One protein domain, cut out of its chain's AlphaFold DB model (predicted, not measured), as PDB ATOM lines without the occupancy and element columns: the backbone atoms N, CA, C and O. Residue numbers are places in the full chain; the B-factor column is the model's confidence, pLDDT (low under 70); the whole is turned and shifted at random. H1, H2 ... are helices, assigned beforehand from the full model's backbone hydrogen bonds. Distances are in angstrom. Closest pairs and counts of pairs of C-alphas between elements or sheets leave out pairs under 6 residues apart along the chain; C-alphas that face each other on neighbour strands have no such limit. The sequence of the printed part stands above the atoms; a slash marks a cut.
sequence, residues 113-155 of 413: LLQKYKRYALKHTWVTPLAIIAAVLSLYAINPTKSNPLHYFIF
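This is residues 113 to 155 of the 413 residues of the protein "Similar to ceramide synthase membrane component (LAG1)" of Botryotinia fuckeliana (strain T4) (UniProt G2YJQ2). Starting from the first printed residue, you will see an open zigzag: H1 and the long helix H2 make a wide V with a tight link at its point, and beyond the far end of H2 the backbone folds back through a loop to the very short H3, which is near H2. H2 makes most of the length, and few C-alphas of the three helices come near each other. The printed part has 43 residues, with three named helices in the order H1, H2, H3 and no named strand; the class is all helix. It is only just loose, close to extended, with a radius of gyration of the C-alphas of 13.5 A and spans of 38 by 18 by 11 A.

Find C-alpha 113 at (44.141, -40.424, -25.116); from there H1 runs through residues 113 to 123, 15.4 A from first to last C-alpha. Pass residues 124 to 126 and look for C-alpha 127 at (39.115, -26.371, -22.510), where H2 begins. H2 holds residues 127 to 142 and is 22.4 A long; watch z fall to C-alpha 142 at (38.212, -22.877, -44.626). After residues 143 to 150 comes H3, residues 151 to 154, 5.4 A from first to last C-alpha, ending at C-alpha 154 at (30.070, -15.140, -35.727).

Begin with H1 and H2, which are close but not clearly touching. Their closest C-alphas, those of Ala 121 and Val 127, are 5.4 A apart. The two helices run opposite ways at a steep tilt of 63 degrees, and their centres are 18.1 A apart. Go on to the other end of H2: H2 and H3 are also close but not clearly touching, and their closest C-alphas, those of Tyr 140 and His 151, are 7.1 A apart. H1 and H3 are apart. Look at the backbone atoms of H1 and H2, and you will find each O i to N i+4 pair inside them within hydrogen-bond range. H3 is too short for such a pair; its one O i to N i+3 pair is within range.

The outline is a rod, and the two C-alphas farthest apart, those of Gln 115 and Lys 146, are 37.8 A apart. The printed part runs from residue 113 to 155 and has no cut. The link from H1 to H2 is tight, with 3 residues, and the link from H2 to H3 is short, with 8. In the B-factor column the mean pLDDT of the printed part of this model is 85.0; H1 has a mean of 73, and no printed residue is under 70.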
ATOM      1  N   LEU A 113      43.946 -41.876 -24.986       72.50
ATOM      2  CA  LEU A 113      44.141 -40.424 -25.116       72.50
ATOM      3  C   LEU A 113      42.850 -39.648 -24.802       72.50
ATOM      4  O   LEU A 113      42.890 -38.662 -24.070       72.50
ATOM      5  N   LEU A 114      41.695 -40.186 -25.201       71.81
ATOM      6  CA  LEU A 114      40.373 -39.654 -24.863       71.81
ATOM      7  C   LEU A 114      40.113 -39.595 -23.347       71.81
ATOM      8  O   LEU A 114      39.575 -38.613 -22.843       71.81
ATOM      9  N   GLN A 115      40.520 -40.613 -22.581       73.50
ATOM     10  CA  GLN A 115      40.377 -40.607 -21.119       73.50
ATOM     11  C   GLN A 115      41.327 -39.612 -20.441       73.50
ATOM     12  O   GLN A 115      40.995 -39.090 -19.373       73.50
ATOM     13  N   LYS A 116      42.500 -39.351 -21.033       74.50
ATOM     14  CA  LYS A 116      43.423 -38.303 -20.567       74.50
ATOM     15  C   LYS A 116      42.854 -36.913 -20.863       74.50
ATOM     16  O   LYS A 116      42.766 -36.111 -19.937       74.50
ATOM     17  N   TYR A 117      42.372 -36.682 -22.087       73.38
ATOM     18  CA  TYR A 117      41.685 -35.450 -22.485       73.38
ATOM     19  C   TYR A 117      40.460 -35.182 -21.606       73.38
ATOM     20  O   TYR A 117      40.369 -34.125 -20.997       73.38
ATOM     21  N   LYS A 118      39.582 -36.175 -21.411       71.94
ATOM     22  CA  LYS A 118      38.395 -36.048 -20.552       71.94
ATOM     23  C   LYS A 118      38.755 -35.645 -19.120       71.94
ATOM     24  O   LYS A 118      38.085 -34.806 -18.536       71.94
ATOM     25  N   ARG A 119      39.826 -36.199 -18.537       72.25
ATOM     26  CA  ARG A 119      40.292 -35.784 -17.198       72.25
ATOM     27  C   ARG A 119      40.876 -34.375 -17.188       72.25
ATOM     28  O   ARG A 119      40.677 -33.662 -16.211       72.25
ATOM     29  N   TYR A 120      41.599 -33.996 -18.238       73.62
ATOM     30  CA  TYR A 120      42.159 -32.657 -18.371       73.62
ATOM     31  C   TYR A 120      41.051 -31.609 -18.533       73.62
ATOM     32  O   TYR A 120      41.021 -30.653 -17.769       73.62
ATOM     33  N   ALA A 121      40.083 -31.847 -19.420       72.38
ATOM     34  CA  ALA A 121      38.923 -30.989 -19.649       72.38
ATOM     35  C   ALA A 121      38.000 -30.885 -18.421       72.38
ATOM     36  O   ALA A 121      37.458 -29.825 -18.137       72.38
ATOM     37  N   LEU A 122      37.869 -31.956 -17.624       70.12
ATOM     38  CA  LEU A 122      37.147 -31.892 -16.345       70.12
ATOM     39  C   LEU A 122      37.890 -31.074 -15.276       70.12
ATOM     40  O   LEU A 122      37.253 -30.524 -14.384       70.12
ATOM     41  N   LYS A 123      39.225 -31.000 -15.339       73.75
ATOM     42  CA  LYS A 123      40.044 -30.179 -14.430       73.75
ATOM     43  C   LYS A 123      40.141 -28.722 -14.894       73.75
ATOM     44  O   LYS A 123      40.263 -27.823 -14.067       73.75
ATOM     45  N   HIS A 124      40.113 -28.511 -16.203       79.56
ATOM     46  CA  HIS A 124      40.185 -27.224 -16.879       79.56
ATOM     47  C   HIS A 124      38.925 -27.041 -17.716       79.56
ATOM     48  O   HIS A 124      38.919 -27.271 -18.923       79.56
ATOM     49  N   THR A 125      37.851 -26.637 -17.048       81.94
ATOM     50  CA  THR A 125      36.511 -26.434 -17.628       81.94
ATOM     51  C   THR A 125      36.500 -25.498 -18.840       81.94
ATOM     52  O   THR A 125      35.653 -25.682 -19.705       81.94
ATOM     53  N   TRP A 126      37.460 -24.572 -18.970       86.25
ATOM     54  CA  TRP A 126      37.615 -23.693 -20.141       86.25
ATOM     55  C   TRP A 126      38.042 -24.422 -21.427       86.25
ATOM     56  O   TRP A 126      37.839 -23.897 -22.517       86.25
ATOM     57  N   VAL A 127      38.606 -25.632 -21.339       86.06
ATOM     58  CA  VAL A 127      39.115 -26.371 -22.510       86.06
ATOM     59  C   VAL A 127      37.982 -26.826 -23.425       86.06
ATOM     60  O   VAL A 127      38.132 -26.783 -24.640       86.06
ATOM     61  N   THR A 128      36.844 -27.244 -22.863       85.25
ATOM     62  CA  THR A 128      35.715 -27.731 -23.671       85.25
ATOM     63  C   THR A 128      35.082 -26.605 -24.496       85.25
ATOM     64  O   THR A 128      34.996 -26.774 -25.710       85.25
ATOM     65  N   PRO A 129      34.702 -25.449 -23.911       89.81
ATOM     66  CA  PRO A 129      34.252 -24.301 -24.694       89.81
ATOM     67  C   PRO A 129      35.296 -23.830 -25.713       89.81
ATOM     68  O   PRO A 129      34.945 -23.578 -26.859       89.81
ATOM     69  N   LEU A 130      36.583 -23.800 -25.342       92.38
ATOM     70  CA  LEU A 130      37.656 -23.422 -26.266       92.38
ATOM     71  C   LEU A 130      37.740 -24.356 -27.478       92.38
ATOM     72  O   LEU A 130      37.904 -23.883 -28.595       92.38
ATOM     73  N   ALA A 131      37.620 -25.669 -27.274       89.94
ATOM     74  CA  ALA A 131      37.647 -26.636 -28.368       89.94
ATOM     75  C   ALA A 131      36.472 -26.434 -29.339       89.94
ATOM     76  O   ALA A 131      36.663 -26.543 -30.547       89.94
ATOM     77  N   ILE A 132      35.283 -26.099 -28.824       91.56
ATOM     78  CA  ILE A 132      34.103 -25.792 -29.648       91.56
ATOM     79  C   ILE A 132      34.338 -24.510 -30.455       91.56
ATOM     80  O   ILE A 132      34.144 -24.511 -31.667       91.56
ATOM     81  N   ILE A 133      34.814 -23.441 -29.807       93.50
ATOM     82  CA  ILE A 133      35.128 -22.168 -30.473       93.50
ATOM     83  C   ILE A 133      36.181 -22.387 -31.562       93.50
ATOM     84  O   ILE A 133      35.987 -21.971 -32.699       93.50
ATOM     85  N   ALA A 134      37.270 -23.090 -31.241       94.38
ATOM     86  CA  ALA A 134      38.335 -23.386 -32.191       94.38
ATOM     87  C   ALA A 134      37.822 -24.196 -33.388       94.38
ATOM     88  O   ALA A 134      38.210 -23.902 -34.516       94.38
ATOM     89  N   ALA A 135      36.937 -25.173 -33.171       93.31
ATOM     90  CA  ALA A 135      36.330 -25.944 -34.252       93.31
ATOM     91  C   ALA A 135      35.478 -25.058 -35.176       93.31
ATOM     92  O   ALA A 135      35.680 -25.087 -36.387       93.31
ATOM     93  N   VAL A 136      34.587 -24.230 -34.618       91.75
ATOM     94  CA  VAL A 136      33.735 -23.312 -35.399       91.75
ATOM     95  C   VAL A 136      34.579 -22.315 -36.194       91.75
ATOM     96  O   VAL A 136      34.387 -22.177 -37.400       91.75
ATOM     97  N   LEU A 137      35.557 -21.669 -35.554       93.31
ATOM     98  CA  LEU A 137      36.425 -20.695 -36.220       93.31
ATOM     99  C   LEU A 137      37.305 -21.342 -37.297       93.31
ATOM    100  O   LEU A 137      37.483 -20.758 -38.361       93.31
ATOM    101  N   SER A 138      37.818 -22.554 -37.057       92.56
ATOM    102  CA  SER A 138      38.620 -23.278 -38.054       92.56
ATOM    103  C   SER A 138      37.781 -23.671 -39.267       92.56
ATOM    104  O   SER A 138      38.225 -23.499 -40.397       92.56
ATOM    105  N   LEU A 139      36.554 -24.155 -39.053       91.56
ATOM    106  CA  LEU A 139      35.634 -24.491 -40.140       91.56
ATOM    107  C   LEU A 139      35.204 -23.250 -40.933       91.56
ATOM    108  O   LEU A 139      35.089 -23.315 -42.155       91.56
ATOM    109  N   TYR A 140      35.011 -22.111 -40.264       90.81
ATOM    110  CA  TYR A 140      34.747 -20.843 -40.943       90.81
ATOM    111  C   TYR A 140      35.958 -20.368 -41.758       90.81
ATOM    112  O   TYR A 140      35.793 -19.929 -42.892       90.81
ATOM    113  N   ALA A 141      37.176 -20.519 -41.232       91.38
ATOM    114  CA  ALA A 141      38.403 -20.113 -41.919       91.38
ATOM    115  C   ALA A 141      38.671 -20.888 -43.223       91.38
ATOM    116  O   ALA A 141      39.344 -20.363 -44.104       91.38
ATOM    117  N   ILE A 142      38.129 -22.105 -43.373       91.50
ATOM    118  CA  ILE A 142      38.212 -22.877 -44.626       91.50
ATOM    119  C   ILE A 142      37.407 -22.200 -45.746       91.50
ATOM    120  O   ILE A 142      37.822 -22.226 -46.902       91.50
ATOM    121  N   ASN A 143      36.265 -21.590 -45.418       88.25
ATOM    122  CA  ASN A 143      35.418 -20.883 -46.378       88.25
ATOM    123  C   ASN A 143      34.803 -19.628 -45.729       88.25
ATOM    124  O   ASN A 143      33.654 -19.680 -45.268       88.25
ATOM    125  N   PRO A 144      35.550 -18.507 -45.668       88.00
ATOM    126  CA  PRO A 144      35.130 -17.284 -44.988       88.00
ATOM    127  C   PRO A 144      34.194 -16.452 -45.877       88.00
ATOM    128  O   PRO A 144      34.493 -15.319 -46.250       88.00
ATOM    129  N   THR A 145      33.058 -17.030 -46.255       87.62
ATOM    130  CA  THR A 145      32.050 -16.400 -47.118       87.62
ATOM    131  C   THR A 145      30.728 -16.223 -46.379       87.62
ATOM    132  O   THR A 145      30.409 -16.988 -45.468       87.62
ATOM    133  N   LYS A 146      29.916 -15.239 -46.796       83.31
ATOM    134  CA  LYS A 146      28.555 -15.025 -46.256       83.31
ATOM    135  C   LYS A 146      27.619 -16.218 -46.507       83.31
ATOM    136  O   LYS A 146      26.642 -16.385 -45.792       83.31
ATOM    137  N   SER A 147      27.927 -17.054 -47.502       84.00
ATOM    138  CA  SER A 147      27.212 -18.301 -47.806       84.00
ATOM    139  C   SER A 147      27.492 -19.432 -46.815       84.00
ATOM    140  O   SER A 147      26.768 -20.425 -46.803       84.00
ATOM    141  N   ASN A 148      28.548 -19.327 -46.004       87.50
ATOM    142  CA  ASN A 148      28.846 -20.328 -44.990       87.50
ATOM    143  C   ASN A 148      27.838 -20.195 -43.832       87.50
ATOM    144  O   ASN A 148      27.757 -19.116 -43.245       87.50
ATOM    145  N   PRO A 149      27.123 -21.261 -43.424       87.06
ATOM    146  CA  PRO A 149      26.191 -21.189 -42.295       87.06
ATOM    147  C   PRO A 149      26.867 -20.759 -40.983       87.06
ATOM    148  O   PRO A 149      26.219 -20.179 -40.115       87.06
ATOM    149  N   LEU A 150      28.181 -20.981 -40.840       89.44
ATOM    150  CA  LEU A 150      28.955 -20.531 -39.678       89.44
ATOM    151  C   LEU A 150      29.118 -19.009 -39.609       89.44
ATOM    152  O   LEU A 150      29.405 -18.485 -38.534       89.44
ATOM    153  N   HIS A 151      28.892 -18.290 -40.713       89.81
ATOM    154  CA  HIS A 151      28.891 -16.830 -40.719       89.81
ATOM    155  C   HIS A 151      27.867 -16.277 -39.718       89.81
ATOM    156  O   HIS A 151      28.201 -15.383 -38.944       89.81
ATOM    157  N   TYR A 152      26.677 -16.883 -39.645       89.50
ATOM    158  CA  TYR A 152      25.596 -16.476 -38.738       89.50
ATOM    159  C   TYR A 152      25.883 -16.741 -37.255       89.50
ATOM    160  O   TYR A 152      25.235 -16.166 -36.386       89.50
ATOM    161  N   PHE A 153      26.851 -17.608 -36.945       90.81
ATOM    162  CA  PHE A 153      27.298 -17.825 -35.568       90.81
ATOM    163  C   PHE A 153      28.268 -16.728 -35.113       90.81
ATOM    164  O   PHE A 153      28.362 -16.469 -33.918       90.81
ATOM    165  N   ILE A 154      28.989 -16.088 -36.039       91.75
ATOM    166  CA  ILE A 154      30.070 -15.140 -35.727       91.75
ATOM    167  C   ILE A 154      29.614 -13.688 -35.921       91.75
ATOM    168  O   ILE A 154      29.972 -12.824 -35.121       91.75
ATOM    169  N   PHE A 155      28.822 -13.414 -36.958       93.31
ATOM    170  CA  PHE A 155      28.408 -12.069 -37.349       93.31
ATOM    171  C   PHE A 155      26.879 -11.920 -37.337       93.31
ATOM    172  O   PHE A 155      26.169 -12.901 -37.574       93.31
TER     173      PHE A 155